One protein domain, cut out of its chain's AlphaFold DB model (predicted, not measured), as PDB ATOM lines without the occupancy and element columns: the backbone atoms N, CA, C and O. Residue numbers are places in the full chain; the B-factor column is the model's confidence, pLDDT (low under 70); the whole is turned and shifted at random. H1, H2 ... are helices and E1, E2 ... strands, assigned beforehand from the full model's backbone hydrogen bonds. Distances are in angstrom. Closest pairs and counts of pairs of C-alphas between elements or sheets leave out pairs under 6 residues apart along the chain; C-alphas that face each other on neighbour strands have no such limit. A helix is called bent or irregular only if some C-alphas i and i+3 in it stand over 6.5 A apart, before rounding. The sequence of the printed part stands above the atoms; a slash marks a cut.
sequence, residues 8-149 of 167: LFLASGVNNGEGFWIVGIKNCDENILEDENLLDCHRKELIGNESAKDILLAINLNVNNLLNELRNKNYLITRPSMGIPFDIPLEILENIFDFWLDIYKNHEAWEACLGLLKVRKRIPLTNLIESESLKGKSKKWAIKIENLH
ATOM      1  N   LEU A   8     136.457 152.821 178.504       97.50
ATOM      2  CA  LEU A   8     137.786 153.421 178.457       97.50
ATOM      3  C   LEU A   8     138.350 153.181 177.054       97.50
ATOM      4  O   LEU A   8     138.357 152.041 176.589       97.50
ATOM      5  N   PHE A   9     138.814 154.224 176.374       97.06
ATOM      6  CA  PHE A   9     139.277 154.109 174.992       97.06
ATOM      7  C   PHE A   9     140.565 154.882 174.726       97.06
ATOM      8  O   PHE A   9     140.866 155.847 175.424       97.06
ATOM      9  N   LEU A  10     141.290 154.463 173.689       98.12
ATOM     10  CA  LEU A  10     142.371 155.194 173.030       98.12
ATOM     11  C   LEU A  10     141.950 155.432 171.578       98.12
ATOM     12  O   LEU A  10     141.632 154.477 170.867       98.12
ATOM     13  N   ALA A  11     141.947 156.686 171.144       97.44
ATOM     14  CA  ALA A  11     141.549 157.082 169.798       97.44
ATOM     15  C   ALA A  11     142.508 158.115 169.199       97.44
ATOM     16  O   ALA A  11     143.248 158.790 169.921       97.44
ATOM     17  N   SER A  12     142.479 158.227 167.877       97.06
ATOM     18  CA  SER A  12     143.022 159.364 167.138       97.06
ATOM     19  C   SER A  12     141.942 160.414 166.906       97.06
ATOM     20  O   SER A  12     140.747 160.111 166.873       97.06
ATOM     21  N   GLY A  13     142.372 161.653 166.724       95.94
ATOM     22  CA  GLY A  13     141.506 162.762 166.382       95.94
ATOM     23  C   GLY A  13     142.239 163.863 165.632       95.94
ATOM     24  O   GLY A  13     143.472 163.880 165.565       95.94
ATOM     25  N   VAL A  14     141.463 164.774 165.055       95.25
ATOM     26  CA  VAL A  14     141.947 165.993 164.406       95.25
ATOM     27  C   VAL A  14     141.086 167.162 164.860       95.25
ATOM     28  O   VAL A  14     139.866 167.110 164.762       95.25
ATOM     29  N   ASN A  15     141.725 168.234 165.318       93.75
ATOM     30  CA  ASN A  15     141.060 169.489 165.659       93.75
ATOM     31  C   ASN A  15     141.795 170.639 164.968       93.75
ATOM     32  O   ASN A  15     143.002 170.787 165.136       93.75
ATOM     33  N   ASN A  16     141.094 171.439 164.160       90.81
ATOM     34  CA  ASN A  16     141.679 172.548 163.388       90.81
ATOM     35  C   ASN A  16     142.931 172.169 162.561       90.81
ATOM     36  O   ASN A  16     143.850 172.970 162.402       90.81
ATOM     37  N   GLY A  17     142.978 170.940 162.033       89.75
ATOM     38  CA  GLY A  17     144.120 170.419 161.268       89.75
ATOM     39  C   GLY A  17     145.279 169.880 162.118       89.75
ATOM     40  O   GLY A  17     146.250 169.376 161.559       89.75
ATOM     41  N   GLU A  18     145.182 169.936 163.448       93.50
ATOM     42  CA  GLU A  18     146.148 169.344 164.375       93.50
ATOM     43  C   GLU A  18     145.726 167.918 164.741       93.50
ATOM     44  O   GLU A  18     144.642 167.707 165.287       93.50
ATOM     45  N   GLY A  19     146.585 166.938 164.458       94.69
ATOM     46  CA  GLY A  19     146.374 165.547 164.859       94.69
ATOM     47  C   GLY A  19     146.752 165.296 166.320       94.69
ATOM     48  O   GLY A  19     147.777 165.792 166.798       94.69
ATOM     49  N   PHE A  20     145.942 164.508 167.025       96.69
ATOM     50  CA  PHE A  20     146.186 164.144 168.419       96.69
ATOM     51  C   PHE A  20     145.692 162.737 168.758       96.69
ATOM     52  O   PHE A  20     144.732 162.229 168.181       96.69
ATOM     53  N   TRP A  21     146.340 162.108 169.735       97.75
ATOM     54  CA  TRP A  21     145.806 160.938 170.423       97.75
ATOM     55  C   TRP A  21     145.004 161.373 171.642       97.75
ATOM     56  O   TRP A  21     145.312 162.378 172.284       97.75
ATOM     57  N   ILE A  22     144.021 160.575 172.032       97.00
ATOM     58  CA  ILE A  22     143.275 160.793 173.265       97.00
ATOM     59  C   ILE A  22     142.989 159.468 173.953       97.00
ATOM     60  O   ILE A  22     142.576 158.501 173.317       97.00
ATOM     61  N   VAL A  23     143.199 159.448 175.268       97.50
ATOM     62  CA  VAL A  23     142.661 158.408 176.142       97.50
ATOM     63  C   VAL A  23     141.502 159.028 176.903       97.50
ATOM     64  O   VAL A  23     141.669 160.077 177.529       97.50
ATOM     65  N   GLY A  24     140.326 158.419 176.818       95.81
ATOM     66  CA  GLY A  24     139.098 158.997 177.349       95.81
ATOM     67  C   GLY A  24     138.150 157.957 177.921       95.81
ATOM     68  O   GLY A  24     138.356 156.752 177.772       95.81
ATOM     69  N   ILE A  25     137.104 158.453 178.578       95.50
ATOM     70  CA  ILE A  25     135.966 157.658 179.038       95.50
ATOM     71  C   ILE A  25     134.686 158.165 178.374       95.50
ATOM     72  O   ILE A  25     134.506 159.375 178.239       95.50
ATOM     73  N   LYS A  26     133.817 157.250 177.949       93.56
ATOM     74  CA  LYS A  26     132.456 157.544 177.474       93.56
ATOM     75  C   LYS A  26     131.459 156.564 178.081       93.56
ATOM     76  O   LYS A  26     131.828 155.437 178.422       93.56
ATOM     77  N   ASN A  27     130.188 156.960 178.145       90.50
ATOM     78  CA  ASN A  27     129.118 156.043 178.530       90.50
ATOM     79  C   ASN A  27     129.044 154.865 177.545       90.50
ATOM     80  O   ASN A  27     129.296 155.027 176.351       90.50
ATOM     81  N   CYS A  28     128.694 153.672 178.032       85.94
ATOM     82  CA  CYS A  28     128.647 152.470 177.191       85.94
ATOM     83  C   CYS A  28     127.584 152.518 176.082       85.94
ATOM     84  O   CYS A  28     127.692 151.788 175.100       85.94
ATOM     85  N   ASP A  29     126.576 153.369 176.243       80.44
ATOM     86  CA  ASP A  29     125.489 153.530 175.278       80.44
ATOM     87  C   ASP A  29     125.805 154.601 174.220       80.44
ATOM     88  O   ASP A  29     125.098 154.713 173.223       80.44
ATOM     89  N   GLU A  30     126.876 155.379 174.412       82.19
ATOM     90  CA  GLU A  30     127.308 156.417 173.479       82.19
ATOM     91  C   GLU A  30     128.275 155.854 172.436       82.19
ATOM     92  O   GLU A  30     129.199 155.085 172.739       82.19
ATOM     93  N   ASN A  31     128.124 156.298 171.188       82.50
ATOM     94  CA  ASN A  31     129.129 156.021 170.179       82.50
ATOM     95  C   ASN A  31     130.349 156.930 170.407       82.50
ATOM     96  O   ASN A  31     130.260 158.155 170.536       82.50
ATOM     97  N   ILE A  32     131.534 156.324 170.457       83.06
ATOM     98  CA  ILE A  32     132.789 157.067 170.617       83.06
ATOM     99  C   ILE A  32     132.991 157.995 169.415       83.06
ATOM    100  O   ILE A  32     133.308 159.162 169.615       83.06
ATOM    101  N   LEU A  33     132.694 157.514 168.205       83.25
ATOM    102  CA  LEU A  33     132.911 158.226 166.942       83.25
ATOM    103  C   LEU A  33     131.783 159.210 166.570       83.25
ATOM    104  O   LEU A  33     131.755 159.713 165.455       83.25
ATOM    105  N   GLU A  34     130.840 159.485 167.476       84.44
ATOM    106  CA  GLU A  34     129.912 160.620 167.317       84.44
ATOM    107  C   GLU A  34     130.574 161.973 167.623       84.44
ATOM    108  O   GLU A  34     130.022 163.013 167.278       84.44
ATOM    109  N   ASP A  35     131.741 161.976 168.276       84.50
ATOM    110  CA  ASP A  35     132.541 163.192 168.446       84.50
ATOM    111  C   ASP A  35     133.202 163.560 167.113       84.50
ATOM    112  O   ASP A  35     133.993 162.785 166.577       84.50
ATOM    113  N   GLU A  36     132.886 164.749 166.597       87.00
ATOM    114  CA  GLU A  36     133.369 165.250 165.305       87.00
ATOM    115  C   GLU A  36     134.896 165.366 165.212       87.00
ATOM    116  O   GLU A  36     135.445 165.379 164.111       87.00
ATOM    117  N   ASN A  37     135.588 165.430 166.353       91.31
ATOM    118  CA  ASN A  37     137.041 165.536 166.396       91.31
ATOM    119  C   ASN A  37     137.736 164.173 166.412       91.31
ATOM    120  O   ASN A  37     138.957 164.133 166.282       91.31
ATOM    121  N   LEU A  38     137.014 163.063 166.612       93.44
ATOM    122  CA  LEU A  38     137.599 161.722 166.671       93.44
ATOM    123  C   LEU A  38     137.532 161.031 165.310       93.44
ATOM    124  O   LEU A  38     136.541 161.124 164.593       93.44
ATOM    125  N   LEU A  39     138.602 160.314 164.970       92.81
ATOM    126  CA  LEU A  39     138.740 159.622 163.690       92.81
ATOM    127  C   LEU A  39     138.625 158.111 163.869       92.81
ATOM    128  O   LEU A  39     137.640 157.516 163.440       92.81
ATOM    129  N   ASP A  40     139.598 157.502 164.548       93.81
ATOM    130  CA  ASP A  40     139.665 156.053 164.723       93.81
ATOM    131  C   ASP A  40     139.841 155.671 166.192       93.81
ATOM    132  O   ASP A  40     140.619 156.274 166.932       93.81
ATOM    133  N   CYS A  41     139.144 154.615 166.612       94.75
ATOM    134  CA  CYS A  41     139.307 154.014 167.932       94.75
ATOM    135  C   CYS A  41     140.275 152.827 167.844       94.75
ATOM    136  O   CYS A  41     139.998 151.846 167.155       94.75
ATOM    137  N   HIS A  42     141.401 152.914 168.551       95.62
ATOM    138  CA  HIS A  42     142.483 151.925 168.507       95.62
ATOM    139  C   HIS A  42     142.414 150.925 169.662       95.62
ATOM    140  O   HIS A  42     142.691 149.744 169.470       95.62
ATOM    141  N   ARG A  43     141.999 151.371 170.857       96.69
ATOM    142  CA  ARG A  43     141.707 150.499 172.009       96.69
ATOM    143  C   ARG A  43     140.391 150.900 172.648       96.69
ATOM    144  O   ARG A  43     140.068 152.084 172.695       96.69
ATOM    145  N   LYS A  44     139.647 149.919 173.155       95.69
ATOM    146  CA  LYS A  44     138.346 150.121 173.798       95.69
ATOM    147  C   LYS A  44     138.056 148.979 174.757       95.69
ATOM    148  O   LYS A  44     138.048 147.830 174.339       95.69
ATOM    149  N   GLU A  45     137.752 149.308 176.006       96.56
ATOM    150  CA  GLU A  45     137.467 148.329 177.053       96.56
ATOM    151  C   GLU A  45     136.272 148.756 177.900       96.56
ATOM    152  O   GLU A  45     136.117 149.934 178.226       96.56
ATOM    153  N   LEU A  46     135.419 147.791 178.256       95.75
ATOM    154  CA  LEU A  46     134.245 148.017 179.100       95.75
ATOM    155  C   LEU A  46     134.627 147.860 180.573       95.75
ATOM    156  O   LEU A  46     135.008 146.777 181.018       95.75
ATOM    157  N   ILE A  47     134.516 148.941 181.337       94.38
ATOM    158  CA  ILE A  47     135.023 149.032 182.706       94.38
ATOM    159  C   ILE A  47     133.976 149.727 183.587       94.38
ATOM    160  O   ILE A  47     133.253 150.602 183.126       94.38
ATOM    161  N   GLY A  48     133.869 149.360 184.867       94.62
ATOM    162  CA  GLY A  48     133.016 150.099 185.811       94.62
ATOM    163  C   GLY A  48     133.490 151.546 185.993       94.62
ATOM    164  O   GLY A  48     134.692 151.795 186.000       94.62
ATOM    165  N   ASN A  49     132.564 152.487 186.167       93.75
ATOM    166  CA  ASN A  49     132.823 153.929 186.218       93.75
ATOM    167  C   ASN A  49     134.033 154.346 187.072       93.75
ATOM    168  O   ASN A  49     134.918 155.045 186.586       93.75
ATOM    169  N   GLU A  50     134.100 153.905 188.330       94.62
ATOM    170  CA  GLU A  50     135.212 154.291 189.214       94.62
ATOM    171  C   GLU A  50     136.543 153.691 188.746       94.62
ATOM    172  O   GLU A  50     137.544 154.396 188.640       94.62
ATOM    173  N   SER A  51     136.529 152.427 188.323       96.00
ATOM    174  CA  SER A  51     137.704 151.768 187.752       96.00
ATOM    175  C   SER A  51     138.192 152.451 186.470       96.00
ATOM    176  O   SER A  51     139.394 152.588 186.265       96.00
ATOM    177  N   ALA A  52     137.280 152.923 185.615       96.50
ATOM    178  CA  ALA A  52     137.634 153.635 184.392       96.50
ATOM    179  C   ALA A  52     138.341 154.965 184.703       96.50
ATOM    180  O   ALA A  52     139.344 155.288 184.066       96.50
ATOM    181  N   LYS A  53     137.871 155.705 185.717       96.88
ATOM    182  CA  LYS A  53     138.509 156.948 186.181       96.88
ATOM    183  C   LYS A  53     139.900 156.699 186.757       96.88
ATOM    184  O   LYS A  53     140.828 157.438 186.427       96.88
ATOM    185  N   ASP A  54     140.054 155.664 187.581       97.56
ATOM    186  CA  ASP A  54     141.335 155.327 188.207       97.56
ATOM    187  C   ASP A  54     142.382 154.917 187.165       97.56
ATOM    188  O   ASP A  54     143.507 155.429 187.169       97.56
ATOM    189  N   ILE A  55     142.006 154.049 186.221       98.25
ATOM    190  CA  ILE A  55     142.890 153.623 185.128       98.25
ATOM    191  C   ILE A  55     143.245 154.815 184.232       98.25
ATOM    192  O   ILE A  55     144.423 155.023 183.934       98.25
ATOM    193  N   LEU A  56     142.262 155.645 183.861       98.31
ATOM    194  CA  LEU A  56     142.500 156.860 183.079       98.31
ATOM    195  C   LEU A  56     143.484 157.803 183.788       98.31
ATOM    196  O   LEU A  56     144.379 158.359 183.150       98.31
ATOM    197  N   LEU A  57     143.360 157.971 185.108       97.94
ATOM    198  CA  LEU A  57     144.272 158.796 185.899       97.94
ATOM    199  C   LEU A  57     145.711 158.264 185.849       97.94
ATOM    200  O   LEU A  57     146.645 159.053 185.685       97.94
ATOM    201  N   ALA A  58     145.902 156.950 185.973       98.25
ATOM    202  CA  ALA A  58     147.228 156.341 185.915       98.25
ATOM    203  C   ALA A  58     147.859 156.453 184.518       98.25
ATOM    204  O   ALA A  58     149.022 156.852 184.412       98.25
ATOM    205  N   ILE A  59     147.080 156.214 183.455       98.50
ATOM    206  CA  ILE A  59     147.516 156.418 182.066       98.50
ATOM    207  C   ILE A  59     147.932 157.876 181.851       98.50
ATOM    208  O   ILE A  59     149.047 158.143 181.399       98.50
ATOM    209  N   ASN A  60     147.093 158.834 182.254       97.88
ATOM    210  CA  ASN A  60     147.389 160.258 182.121       97.88
ATOM    211  C   ASN A  60     148.639 160.664 182.905       97.88
ATOM    212  O   ASN A  60     149.463 161.429 182.404       97.88
ATOM    213  N   LEU A  61     148.823 160.160 184.128       97.44
ATOM    214  CA  LEU A  61     150.033 160.424 184.905       97.44
ATOM    215  C   LEU A  61     151.278 159.859 184.206       97.44
ATOM    216  O   LEU A  61     152.305 160.536 184.160       97.44
ATOM    217  N   ASN A  62     151.187 158.663 183.625       98.00
ATOM    218  CA  ASN A  62     152.289 158.036 182.902       98.00
ATOM    219  C   ASN A  62     152.660 158.814 181.639       98.00
ATOM    220  O   ASN A  62     153.836 159.116 181.433       98.00
ATOM    221  N   VAL A  63     151.680 159.162 180.807       97.31
ATOM    222  CA  VAL A  63     151.921 159.926 179.577       97.31
ATOM    223  C   VAL A  63     152.478 161.310 179.908       97.31
ATOM    224  O   VAL A  63     153.439 161.757 179.287       97.31
ATOM    225  N   ASN A  64     151.949 161.972 180.940       95.50
ATOM    226  CA  ASN A  64     152.469 163.266 181.381       95.50
ATOM    227  C   ASN A  64     153.915 163.176 181.877       95.50
ATOM    228  O   ASN A  64     154.713 164.065 181.582       95.50
ATOM    229  N   ASN A  65     154.270 162.124 182.617       95.50
ATOM    230  CA  ASN A  65     155.650 161.904 183.042       95.50
ATOM    231  C   ASN A  65     156.580 161.727 181.830       95.50
ATOM    232  O   ASN A  65     157.601 162.407 181.768       95.50
ATOM    233  N   LEU A  66     156.191 160.902 180.848       95.19
ATOM    234  CA  LEU A  66     156.934 160.715 179.597       95.19
ATOM    235  C   LEU A  66     157.120 162.043 178.845       95.19
ATOM    236  O   LEU A  66     158.244 162.436 178.542       95.19
ATOM    237  N   LEU A  67     156.036 162.780 178.591       93.94
ATOM    238  CA  LEU A  67     156.092 164.054 177.868       93.94
ATOM    239  C   LEU A  67     156.962 165.093 178.584       93.94
ATOM    240  O   LEU A  67     157.694 165.839 177.933       93.94
ATOM    241  N   ASN A  68     156.892 165.159 179.913       92.12
ATOM    242  CA  ASN A  68     157.720 166.074 180.695       92.12
ATOM    243  C   ASN A  68     159.197 165.686 180.646       92.12
ATOM    244  O   ASN A  68     160.041 166.564 180.500       92.12
ATOM    245  N   GLU A  69     159.518 164.395 180.710       90.69
ATOM    246  CA  GLU A  69     160.894 163.916 180.576       90.69
ATOM    247  C   GLU A  69     161.482 164.284 179.210       90.69
ATOM    248  O   GLU A  69     162.589 164.820 179.129       90.69
ATOM    249  N   LEU A  70     160.719 164.073 178.138       91.69
ATOM    250  CA  LEU A  70     161.156 164.426 176.793       91.69
ATOM    251  C   LEU A  70     161.334 165.942 176.618       91.69
ATOM    252  O   LEU A  70     162.304 166.389 176.007       91.69
ATOM    253  N   ARG A  71     160.447 166.753 177.208       89.38
ATOM    254  CA  ARG A  71     160.589 168.218 177.226       89.38
ATOM    255  C   ARG A  71     161.833 168.662 177.991       89.38
ATOM    256  O   ARG A  71     162.545 169.530 177.503       89.38
ATOM    257  N   ASN A  72     162.110 168.055 179.145       89.38
ATOM    258  CA  ASN A  72     163.290 168.364 179.958       89.38
ATOM    259  C   ASN A  72     164.600 167.984 179.251       89.38
ATOM    260  O   ASN A  72     165.629 168.604 179.494       89.38
ATOM    261  N   LYS A  73     164.560 166.982 178.367       89.06
ATOM    262  CA  LYS A  73     165.673 166.590 177.490       89.06
ATOM    263  C   LYS A  73     165.726 167.393 176.177       89.06
ATOM    264  O   LYS A  73     166.484 167.033 175.284       89.06
ATOM    265  N   ASN A  74     164.940 168.466 176.053       87.75
ATOM    266  CA  ASN A  74     164.875 169.345 174.881       87.75
ATOM    267  C   ASN A  74     164.476 168.649 173.564       87.75
ATOM    268  O   ASN A  74     164.836 169.115 172.484       87.75
ATOM    269  N   TYR A  75     163.683 167.572 173.605       88.31
ATOM    270  CA  TYR A  75     163.110 167.004 172.379       88.31
ATOM    271  C   TYR A  75     162.052 167.935 171.766       88.31
ATOM    272  O   TYR A  75     161.332 168.659 172.471       88.31
ATOM    273  N   LEU A  76     161.953 167.929 170.433       84.06
ATOM    274  CA  LEU A  76     160.905 168.649 169.715       84.06
ATOM    275  C   LEU A  76     159.625 167.812 169.777       84.06
ATOM    276  O   LEU A  76     159.538 166.762 169.158       84.06
ATOM    277  N   ILE A  77     158.657 168.271 170.566       86.69
ATOM    278  CA  ILE A  77     157.346 167.632 170.696       86.69
ATOM    279  C   ILE A  77     156.294 168.692 170.432       86.69
ATOM    280  O   ILE A  77     156.272 169.726 171.118       86.69
ATOM    281  N   THR A  78     155.442 168.437 169.444       87.19
ATOM    282  CA  THR A  78     154.295 169.281 169.135       87.19
ATOM    283  C   THR A  78     153.357 169.340 170.338       87.19
ATOM    284  O   THR A  78     153.309 168.458 171.197       87.19
ATOM    285  N   ARG A  79     152.642 170.450 170.475       88.69
ATOM    286  CA  ARG A  79     151.631 170.608 171.519       88.69
ATOM    287  C   ARG A  79     150.315 170.885 170.817       88.69
ATOM    288  O   ARG A  79     150.048 172.058 170.574       88.69
ATOM    289  N   PRO A  80     149.552 169.840 170.460       91.25
ATOM    290  CA  PRO A  80     148.229 170.056 169.905       91.25
ATOM    291  C   PRO A  80     147.365 170.803 170.925       91.25
ATOM    292  O   PRO A  80     147.575 170.705 172.140       91.25
ATOM    293  N   SER A  81     146.384 171.545 170.426       91.38
ATOM    294  CA  SER A  81     145.368 172.220 171.239       91.38
ATOM    295  C   SER A  81     144.574 171.259 172.132       91.38
ATOM    296  O   SER A  81     144.050 171.670 173.169       91.38
ATOM    297  N   MET A  82     144.520 169.978 171.762       91.38
ATOM    298  CA  MET A  82     143.836 168.919 172.493       91.38
ATOM    299  C   MET A  82     144.673 167.636 172.514       91.38
ATOM    300  O   MET A  82     145.379 167.328 171.562       91.38
ATOM    301  N   GLY A  83     144.564 166.864 173.597       94.12
ATOM    302  CA  GLY A  83     145.096 165.504 173.660       94.12
ATOM    303  C   GLY A  83     146.624 165.394 173.724       94.12
ATOM    304  O   GLY A  83     147.331 166.256 174.251       94.12
ATOM    305  N   ILE A  84     147.119 164.257 173.248       96.44
ATOM    306  CA  ILE A  84     148.518 163.830 173.262       96.44
ATOM    307  C   ILE A  84     149.075 163.982 171.837       96.44
ATOM    308  O   ILE A  84     148.410 163.584 170.884       96.44
ATOM    309  N   PRO A  85     150.291 164.519 171.654       94.69
ATOM    310  CA  PRO A  85     150.865 164.710 170.324       94.69
ATOM    311  C   PRO A  85     151.145 163.395 169.591       94.69
ATOM    312  O   PRO A  85     151.599 162.421 170.196       94.69
ATOM    313  N   PHE A  86     150.985 163.417 168.265       94.06
ATOM    314  CA  PHE A  86     151.363 162.319 167.365       94.06
ATOM    315  C   PHE A  86     152.873 162.036 167.308       94.06
ATOM    316  O   PHE A  86     153.274 160.983 166.821       94.06
ATOM    317  N   ASP A  87     153.711 162.907 167.882       92.19
ATOM    318  CA  ASP A  87     155.130 162.606 168.126       92.19
ATOM    319  C   ASP A  87     155.329 161.399 169.057       92.19
ATOM    320  O   ASP A  87     156.425 160.839 169.108       92.19
ATOM    321  N   ILE A  88     154.304 161.014 169.829       94.88
ATOM    322  CA  ILE A  88     154.289 159.759 170.580       94.88
ATOM    323  C   ILE A  88     153.693 158.667 169.681       94.88
ATOM    324  O   ILE A  88     152.535 158.793 169.284       94.88
ATOM    325  N   PRO A  89     154.429 157.586 169.365       95.12
ATOM    326  CA  PRO A  89     153.904 156.496 168.554       95.12
ATOM    327  C   PRO A  89     152.715 155.812 169.232       95.12
ATOM    328  O   PRO A  89     152.723 155.618 170.451       95.12
ATOM    329  N   LEU A  90     151.736 155.377 168.431       96.12
ATOM    330  CA  LEU A  90     150.553 154.661 168.917       96.12
ATOM    331  C   LEU A  90     150.931 153.459 169.795       96.12
ATOM    332  O   LEU A  90     150.387 153.313 170.883       96.12
ATOM    333  N   GLU A  91     151.925 152.669 169.381       96.00
ATOM    334  CA  GLU A  91     152.415 151.501 170.131       96.00
ATOM    335  C   GLU A  91     152.822 151.848 171.575       96.00
ATOM    336  O   GLU A  91     152.563 151.084 172.502       96.00
ATOM    337  N   ILE A  92     153.419 153.023 171.807       97.00
ATOM    338  CA  ILE A  92     153.795 153.460 173.159       97.00
ATOM    339  C   ILE A  92     152.546 153.716 174.008       97.00
ATOM    340  O   ILE A  92     152.505 153.330 175.177       97.00
ATOM    341  N   LEU A  93     151.518 154.337 173.428       98.19
ATOM    342  CA  LEU A  93     150.257 154.600 174.119       98.19
ATOM    343  C   LEU A  93     149.468 153.319 174.378       98.19
ATOM    344  O   LEU A  93     148.929 153.167 175.470       98.19
ATOM    345  N   GLU A  94     149.449 152.387 173.428       97.81
ATOM    346  CA  GLU A  94     148.844 151.067 173.607       97.81
ATOM    347  C   GLU A  94     149.543 150.276 174.715       97.81
ATOM    348  O   GLU A  94     148.876 149.738 175.593       97.81
ATOM    349  N   ASN A  95     150.877 150.284 174.751       98.00
ATOM    350  CA  ASN A  95     151.639 149.628 175.814       98.00
ATOM    351  C   ASN A  95     151.340 150.222 177.201       98.00
ATOM    352  O   ASN A  95     151.221 149.480 178.177       98.00
ATOM    353  N   ILE A  96     151.202 151.550 177.305       98.50
ATOM    354  CA  ILE A  96     150.791 152.215 178.554       98.50
ATOM    355  C   ILE A  96     149.355 151.817 178.918       98.50
ATOM    356  O   ILE A  96     149.093 151.479 180.074       98.50
ATOM    357  N   PHE A  97     148.437 151.844 177.952       98.50
ATOM    358  CA  PHE A  97     147.034 151.483 178.141       98.50
ATOM    359  C   PHE A  97     146.892 150.046 178.660       98.50
ATOM    360  O   PHE A  97     146.334 149.828 179.738       98.50
ATOM    361  N   ASP A  98     147.469 149.083 177.939       98.06
ATOM    362  CA  ASP A  98     147.397 147.655 178.245       98.06
ATOM    363  C   ASP A  98     148.058 147.342 179.597       98.06
ATOM    364  O   ASP A  98     147.537 146.543 180.379       98.06
ATOM    365  N   PHE A  99     149.172 148.013 179.923       98.38
ATOM    366  CA  PHE A  99     149.822 147.865 181.223       98.38
ATOM    367  C   PHE A  99     148.900 148.271 182.375       98.38
ATOM    368  O   PHE A  99     148.735 147.496 183.319       98.38
ATOM    369  N   TRP A 100     148.303 149.465 182.330       98.50
ATOM    370  CA  TRP A 100     147.477 149.947 183.440       98.50
ATOM    371  C   TRP A 100     146.170 149.169 183.567       98.50
ATOM    372  O   TRP A 100     145.747 148.891 184.690       98.50
ATOM    373  N   LEU A 101     145.592 148.739 182.445       97.69
ATOM    374  CA  LEU A 101     144.434 147.853 182.433       97.69
ATOM    375  C   LEU A 101     144.734 146.503 183.103       97.69
ATOM    376  O   LEU A 101     143.943 146.017 183.912       97.69
ATOM    377  N   ASP A 102     145.874 145.883 182.785       97.50
ATOM    378  CA  ASP A 102     146.247 144.593 183.363       97.50
ATOM    379  C   ASP A 102     146.602 144.703 184.850       97.50
ATOM    380  O   ASP A 102     146.134 143.911 185.670       97.50
ATOM    381  N   ILE A 103     147.374 145.728 185.213       97.00
ATOM    382  CA  ILE A 103     147.811 145.958 186.593       97.00
ATOM    383  C   ILE A 103     146.631 146.249 187.519       97.00
ATOM    384  O   ILE A 103     146.637 145.785 188.660       97.00
ATOM    385  N   TYR A 104     145.599 146.944 187.037       97.12
ATOM    386  CA  TYR A 104     144.412 147.258 187.835       97.12
ATOM    387  C   TYR A 104     143.677 146.005 188.349       97.12
ATOM    388  O   TYR A 104     143.039 146.041 189.399       97.12
ATOM    389  N   LYS A 105     143.822 144.852 187.677       95.88
ATOM    390  CA  LYS A 105     143.227 143.572 188.110       95.88
ATOM    391  C   LYS A 105     143.807 143.054 189.432       95.88
ATOM    392  O   LYS A 105     143.215 142.174 190.054       95.88
ATOM    393  N   ASN A 106     144.971 143.550 189.860       96.94
ATOM    394  CA  ASN A 106     145.629 143.144 191.096       96.94
ATOM    395  C   ASN A 106     145.920 144.363 191.979       96.94
ATOM    396  O   ASN A 106     146.834 145.134 191.702       96.94
ATOM    397  N   HIS A 107     145.195 144.484 193.092       95.44
ATOM    398  CA  HIS A 107     145.293 145.636 193.991       95.44
ATOM    399  C   HIS A 107     146.708 145.867 194.564       95.44
ATOM    400  O   HIS A 107     147.180 146.999 194.584       95.44
ATOM    401  N   GLU A 108     147.426 144.809 194.967       95.31
ATOM    402  CA  GLU A 108     148.809 144.927 195.473       95.31
ATOM    403  C   GLU A 108     149.747 145.471 194.380       95.31
ATOM    404  O   GLU A 108     150.580 146.343 194.631       95.31
ATOM    405  N   ALA A 109     149.606 144.968 193.148       96.38
ATOM    406  CA  ALA A 109     150.400 145.421 192.011       96.38
ATOM    407  C   ALA A 109     150.044 146.855 191.598       96.38
ATOM    408  O   ALA A 109     150.953 147.628 191.294       96.38
ATOM    409  N   TRP A 110     148.757 147.209 191.620       97.56
ATOM    410  CA  TRP A 110     148.252 148.547 191.330       97.56
ATOM    411  C   TRP A 110     148.862 149.597 192.252       97.56
ATOM    412  O   TRP A 110     149.532 150.513 191.771       97.56
ATOM    413  N   GLU A 111     148.728 149.420 193.567       97.00
ATOM    414  CA  GLU A 111     149.268 150.360 194.553       97.00
ATOM    415  C   GLU A 111     150.791 150.495 194.432       97.00
ATOM    416  O   GLU A 111     151.337 151.604 194.429       97.00
ATOM    417  N   ALA A 112     151.494 149.372 194.249       96.12
ATOM    418  CA  ALA A 112     152.942 149.373 194.075       96.12
ATOM    419  C   ALA A 112     153.376 150.120 192.801       96.12
ATOM    420  O   ALA A 112     154.274 150.965 192.853       96.12
ATOM    421  N   CYS A 113     152.742 149.837 191.659       97.44
ATOM    422  CA  CYS A 113     153.062 150.472 190.380       97.44
ATOM    423  C   CYS A 113     152.721 151.964 190.390       97.44
ATOM    424  O   CYS A 113     153.519 152.774 189.917       97.44
ATOM    425  N   LEU A 114     151.588 152.350 190.980       97.19
ATOM    426  CA  LEU A 114     151.186 153.748 191.104       97.19
ATOM    427  C   LEU A 114     152.139 154.529 192.022       97.19
ATOM    428  O   LEU A 114     152.523 155.660 191.709       97.19
ATOM    429  N   GLY A 115     152.573 153.920 193.130       95.81
ATOM    430  CA  GLY A 115     153.606 154.472 194.005       95.81
ATOM    431  C   GLY A 115     154.925 154.701 193.265       95.81
ATOM    432  O   GLY A 115     155.480 155.802 193.309       95.81
ATOM    433  N   LEU A 116     155.389 153.700 192.512       96.00
ATOM    434  CA  LEU A 116     156.597 153.797 191.688       96.00
ATOM    435  C   LEU A 116     156.474 154.864 190.595       96.00
ATOM    436  O   LEU A 116     157.412 155.632 190.401       96.00
ATOM    437  N   LEU A 117     155.319 154.982 189.934       96.69
ATOM    438  CA  LEU A 117     155.073 156.019 188.930       96.69
ATOM    439  C   LEU A 117     155.167 157.436 189.529       96.69
ATOM    440  O   LEU A 117     155.728 158.347 188.916       96.69
ATOM    441  N   LYS A 118     154.658 157.629 190.753       94.94
ATOM    442  CA  LYS A 118     154.762 158.905 191.482       94.94
ATOM    443  C   LYS A 118     156.204 159.229 191.883       94.94
ATOM    444  O   LYS A 118     156.588 160.397 191.827       94.94
ATOM    445  N   VAL A 119     157.001 158.228 192.267       93.00
ATOM    446  CA  VAL A 119     158.444 158.403 192.520       93.00
ATOM    447  C   VAL A 119     159.169 158.748 191.221       93.00
ATOM    448  O   VAL A 119     159.936 159.712 191.198       93.00
ATOM    449  N   ARG A 120     158.856 158.034 190.132       91.38
ATOM    450  CA  ARG A 120     159.454 158.230 188.808       91.38
ATOM    451  C   ARG A 120     159.331 159.665 188.303       91.38
ATOM    452  O   ARG A 120     160.274 160.203 187.734       91.38
ATOM    453  N   LYS A 121     158.195 160.317 188.569       89.69
ATOM    454  CA  LYS A 121     157.979 161.740 188.250       89.69
ATOM    455  C   LYS A 121     159.086 162.657 188.794       89.69
ATOM    456  O   LYS A 121     159.303 163.737 188.251       89.69
ATOM    457  N   ARG A 122     159.732 162.273 189.901       88.12
ATOM    458  CA  ARG A 122     160.758 163.067 190.594       88.12
ATOM    459  C   ARG A 122     162.173 162.633 190.226       88.12
ATOM    460  O   ARG A 122     163.033 163.492 190.078       88.12
ATOM    461  N   ILE A 123     162.411 161.326 190.129       87.19
ATOM    462  CA  ILE A 123     163.726 160.739 189.849       87.19
ATOM    463  C   ILE A 123     163.576 159.497 188.960       87.19
ATOM    464  O   ILE A 123     162.642 158.727 189.181       87.19
ATOM    465  N   PRO A 124     164.491 159.242 188.007       87.31
ATOM    466  CA  PRO A 124     164.510 157.982 187.267       87.31
ATOM    467  C   PRO A 124     164.600 156.780 188.216       87.31
ATOM    468  O   PRO A 124     165.362 156.813 189.189       87.31
ATOM    469  N   LEU A 125     163.846 155.707 187.948       90.94
ATOM    470  CA  LEU A 125     163.904 154.513 188.797       90.94
ATOM    471  C   LEU A 125     165.157 153.681 188.514       90.94
ATOM    472  O   LEU A 125     165.514 152.867 189.363       90.94
ATOM    473  N   THR A 126     165.854 153.906 187.392       89.00
ATOM    474  CA  THR A 126     167.155 153.278 187.080       89.00
ATOM    475  C   THR A 126     168.119 153.363 188.257       89.00
ATOM    476  O   THR A 126     168.635 152.338 188.689       89.00
ATOM    477  N   ASN A 127     168.247 154.536 188.881       85.94
ATOM    478  CA  ASN A 127     169.128 154.744 190.035       85.94
ATOM    479  C   ASN A 127     168.770 153.825 191.221       85.94
ATOM    480  O   ASN A 127     169.646 153.322 191.926       85.94
ATOM    481  N   LEU A 128     167.476 153.580 191.450       87.25
ATOM    482  CA  LEU A 128     166.980 152.690 192.510       87.25
ATOM    483  C   LEU A 128     167.107 151.202 192.137       87.25
ATOM    484  O   LEU A 128     167.212 150.335 193.008       87.25
ATOM    485  N   ILE A 129     167.063 150.889 190.843       89.19
ATOM    486  CA  ILE A 129     167.221 149.531 190.311       89.19
ATOM    487  C   ILE A 129     168.695 149.106 190.373       89.19
ATOM    488  O   ILE A 129     168.981 147.972 190.769       89.19
ATOM    489  N   GLU A 130     169.605 150.008 190.001       88.56
ATOM    490  CA  GLU A 130     171.057 149.798 189.939       88.56
ATOM    491  C   GLU A 130     171.709 149.790 191.322       88.56
ATOM    492  O   GLU A 130     172.591 148.977 191.574       88.56
ATOM    493  N   SER A 131     171.233 150.619 192.256       87.00
ATOM    494  CA  SER A 131     171.727 150.631 193.645       87.00
ATOM    495  C   SER A 131     171.294 149.418 194.483       87.00
ATOM    496  O   SER A 131     171.565 149.370 195.681       87.00
ATOM    497  N   GLU A 132     170.576 148.458 193.889       83.00
ATOM    498  CA  GLU A 132     169.982 147.293 194.562       83.00
ATOM    499  C   GLU A 132     169.083 147.638 195.768       83.00
ATOM    500  O   GLU A 132     168.742 146.766 196.577       83.00
ATOM    501  N   SER A 133     168.630 148.897 195.872       82.62
ATOM    502  CA  SER A 133     167.743 149.348 196.948       82.62
ATOM    503  C   SER A 133     166.350 148.724 196.839       82.62
ATOM    504  O   SER A 133     165.647 148.566 197.836       82.62
ATOM    505  N   LEU A 134     165.944 148.350 195.622       86.31
ATOM    506  CA  LEU A 134     164.706 147.625 195.348       86.31
ATOM    507  C   LEU A 134     164.968 146.119 195.243       86.31
ATOM    508  O   LEU A 134     165.846 145.675 194.504       86.31
ATOM    509  N   LYS A 135     164.146 145.314 195.927       86.00
ATOM    510  CA  LYS A 135     164.238 143.843 195.925       86.00
ATOM    511  C   LYS A 135     162.906 143.191 195.549       86.00
ATOM    512  O   LYS A 135     161.842 143.798 195.666       86.00
ATOM    513  N   GLY A 136     162.973 141.942 195.083       89.62
ATOM    514  CA  GLY A 136     161.801 141.113 194.788       89.62
ATOM    515  C   GLY A 136     160.825 141.747 193.788       89.62
ATOM    516  O   GLY A 136     161.232 142.275 192.749       89.62
ATOM    517  N   LYS A 137     159.523 141.700 194.109       89.56
ATOM    518  CA  LYS A 137     158.443 142.237 193.262       89.56
ATOM    519  C   LYS A 137     158.626 143.730 192.952       89.56
ATOM    520  O   LYS A 137     158.399 144.131 191.815       89.56
ATOM    521  N   SER A 138     159.089 144.534 193.910       88.31
ATOM    522  CA  SER A 138     159.261 145.981 193.723       88.31
ATOM    523  C   SER A 138     160.296 146.310 192.648       88.31
ATOM    524  O   SER A 138     160.066 147.204 191.840       88.31
ATOM    525  N   LYS A 139     161.398 145.544 192.568       93.44
ATOM    526  CA  LYS A 139     162.386 145.687 191.482       93.44
ATOM    527  C   LYS A 139     161.768 145.339 190.125       93.44
ATOM    528  O   LYS A 139     161.950 146.076 189.162       93.44
ATOM    529  N   LYS A 140     160.987 144.252 190.059       94.44
ATOM    530  CA  LYS A 140     160.274 143.838 188.837       94.44
ATOM    531  C   LYS A 140     159.300 144.919 188.353       94.44
ATOM    532  O   LYS A 140     159.257 145.199 187.158       94.44
ATOM    533  N   TRP A 141     158.542 145.531 189.263       95.44
ATOM    534  CA  TRP A 141     157.619 146.614 188.922       95.44
ATOM    535  C   TRP A 141     158.339 147.892 188.511       95.44
ATOM    536  O   TRP A 141     157.941 148.507 187.528       95.44
ATOM    537  N   ALA A 142     159.434 148.247 189.185       94.88
ATOM    538  CA  ALA A 142     160.227 149.414 188.816       94.88
ATOM    539  C   ALA A 142     160.778 149.301 187.391       94.88
ATOM    540  O   ALA A 142     160.643 150.248 186.628       94.88
ATOM    541  N   ILE A 143     161.298 148.129 187.001       94.44
ATOM    542  CA  ILE A 143     161.759 147.875 185.625       94.44
ATOM    543  C   ILE A 143     160.614 148.047 184.619       94.44
ATOM    544  O   ILE A 143     160.789 148.703 183.598       94.44
ATOM    545  N   LYS A 144     159.424 147.497 184.900       96.12
ATOM    546  CA  LYS A 144     158.269 147.657 184.000       96.12
ATOM    547  C   LYS A 144     157.841 149.120 183.856       96.12
ATOM    548  O   LYS A 144     157.611 149.557 182.737       96.12
ATOM    549  N   ILE A 145     157.771 149.872 184.956       96.06
ATOM    550  CA  ILE A 145     157.440 151.305 184.932       96.06
ATOM    551  C   ILE A 145     158.502 152.105 184.172       96.06
ATOM    552  O   ILE A 145     158.155 152.998 183.401       96.06
ATOM    553  N   GLU A 146     159.782 151.780 184.357       94.19
ATOM    554  CA  GLU A 146     160.883 152.404 183.621       94.19
ATOM    555  C   GLU A 146     160.742 152.169 182.112       94.19
ATOM    556  O   GLU A 146     160.825 153.114 181.332       94.19
ATOM    557  N   ASN A 147     160.418 150.936 181.711       95.00
ATOM    558  CA  ASN A 147     160.225 150.561 180.310       95.00
ATOM    559  C   ASN A 147     159.076 151.319 179.624       95.00
ATOM    560  O   ASN A 147     159.147 151.551 178.424       95.00
ATOM    561  N   LEU A 148     158.052 151.765 180.360       96.19
ATOM    562  CA  LEU A 148     156.980 152.613 179.809       96.19
ATOM    563  C   LEU A 148     157.440 154.044 179.475       96.19
ATOM    564  O   LEU A 148     156.648 154.848 178.989       96.19
ATOM    565  N   HIS A 149     158.695 154.386 179.771       94.06
ATOM    566  CA  HIS A 149     159.268 155.713 179.563       94.06
ATOM    567  C   HIS A 149     160.583 155.679 178.768       94.06
ATOM    568  O   HIS A 149     161.325 156.658 178.758       94.06
TER     569      HIS A 149
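This is residues 8 to 149 of the 167 residues of the protein "Possible Josephin" of Prochlorococcus marinus (strain AS9601) (UniProt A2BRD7). A twisted sheet of three bent strands makes one end of a flat body, with H1 and H2 crossing over one face as a second layer. H3 and H5 cross beyond these helices, and short H4 lies near the far end. The printed part has 142 residues, with E1 to E3, then H1 to H5; the sheet runs E2, E1, E3, antiparallel, and the class is mixed. It is compact, with a radius of gyration of 16.0 A and spans of 50 by 38 by 19 A.

E1, residues 8 to 15, begins with C-alpha 8 at (137.786, 153.421, 178.457). E2 is residues 18 to 27, 25.8 A, and E3 residues 38 to 48, 22.9 A. H1, residues 49 to 72, is 34.3 A long. H2 is residues 90 to 104, 21.2 A; H3 is 107 to 120; H4 is 126 to 130. H5, residues 136 to 147, ends with C-alpha 147 at (160.225, 150.561, 180.310).

Between the antiparallel neighbours E1 and E2, N 11 and O 22 are within hydrogen-bond range at 2.9 A, and between the antiparallel neighbours E1 and E3, N 10 and O 43 are within hydrogen-bond range at 2.9 A. H1 and H2, a helical hairpin on the same face, touch at a steep tilt of 45 degrees, closest at the C-alphas of Ile 55 and Trp 100, 6.1 A. The hub H3 touches H1 with residues 114 to 120 alone, closest at C-alphas 117 and 62, 6.9 A. H3 touches H2 only at the corner, closest at C-alphas 110 and 104, 5.3 A. H5 touches H3, closest at C-alphas 141 and 113, 6.1 A, and H4, at C-alphas 139 and 129, 6.3 A. In H1 to H5 every O i to N i+4 pair is within hydrogen-bond range.

The C-alphas farthest apart, of Glu 34 and Ser 131, are 50.4 A apart. The printed part has no cut; the link from H1 to H2 is long. No printed residue is under 70 in pLDDT.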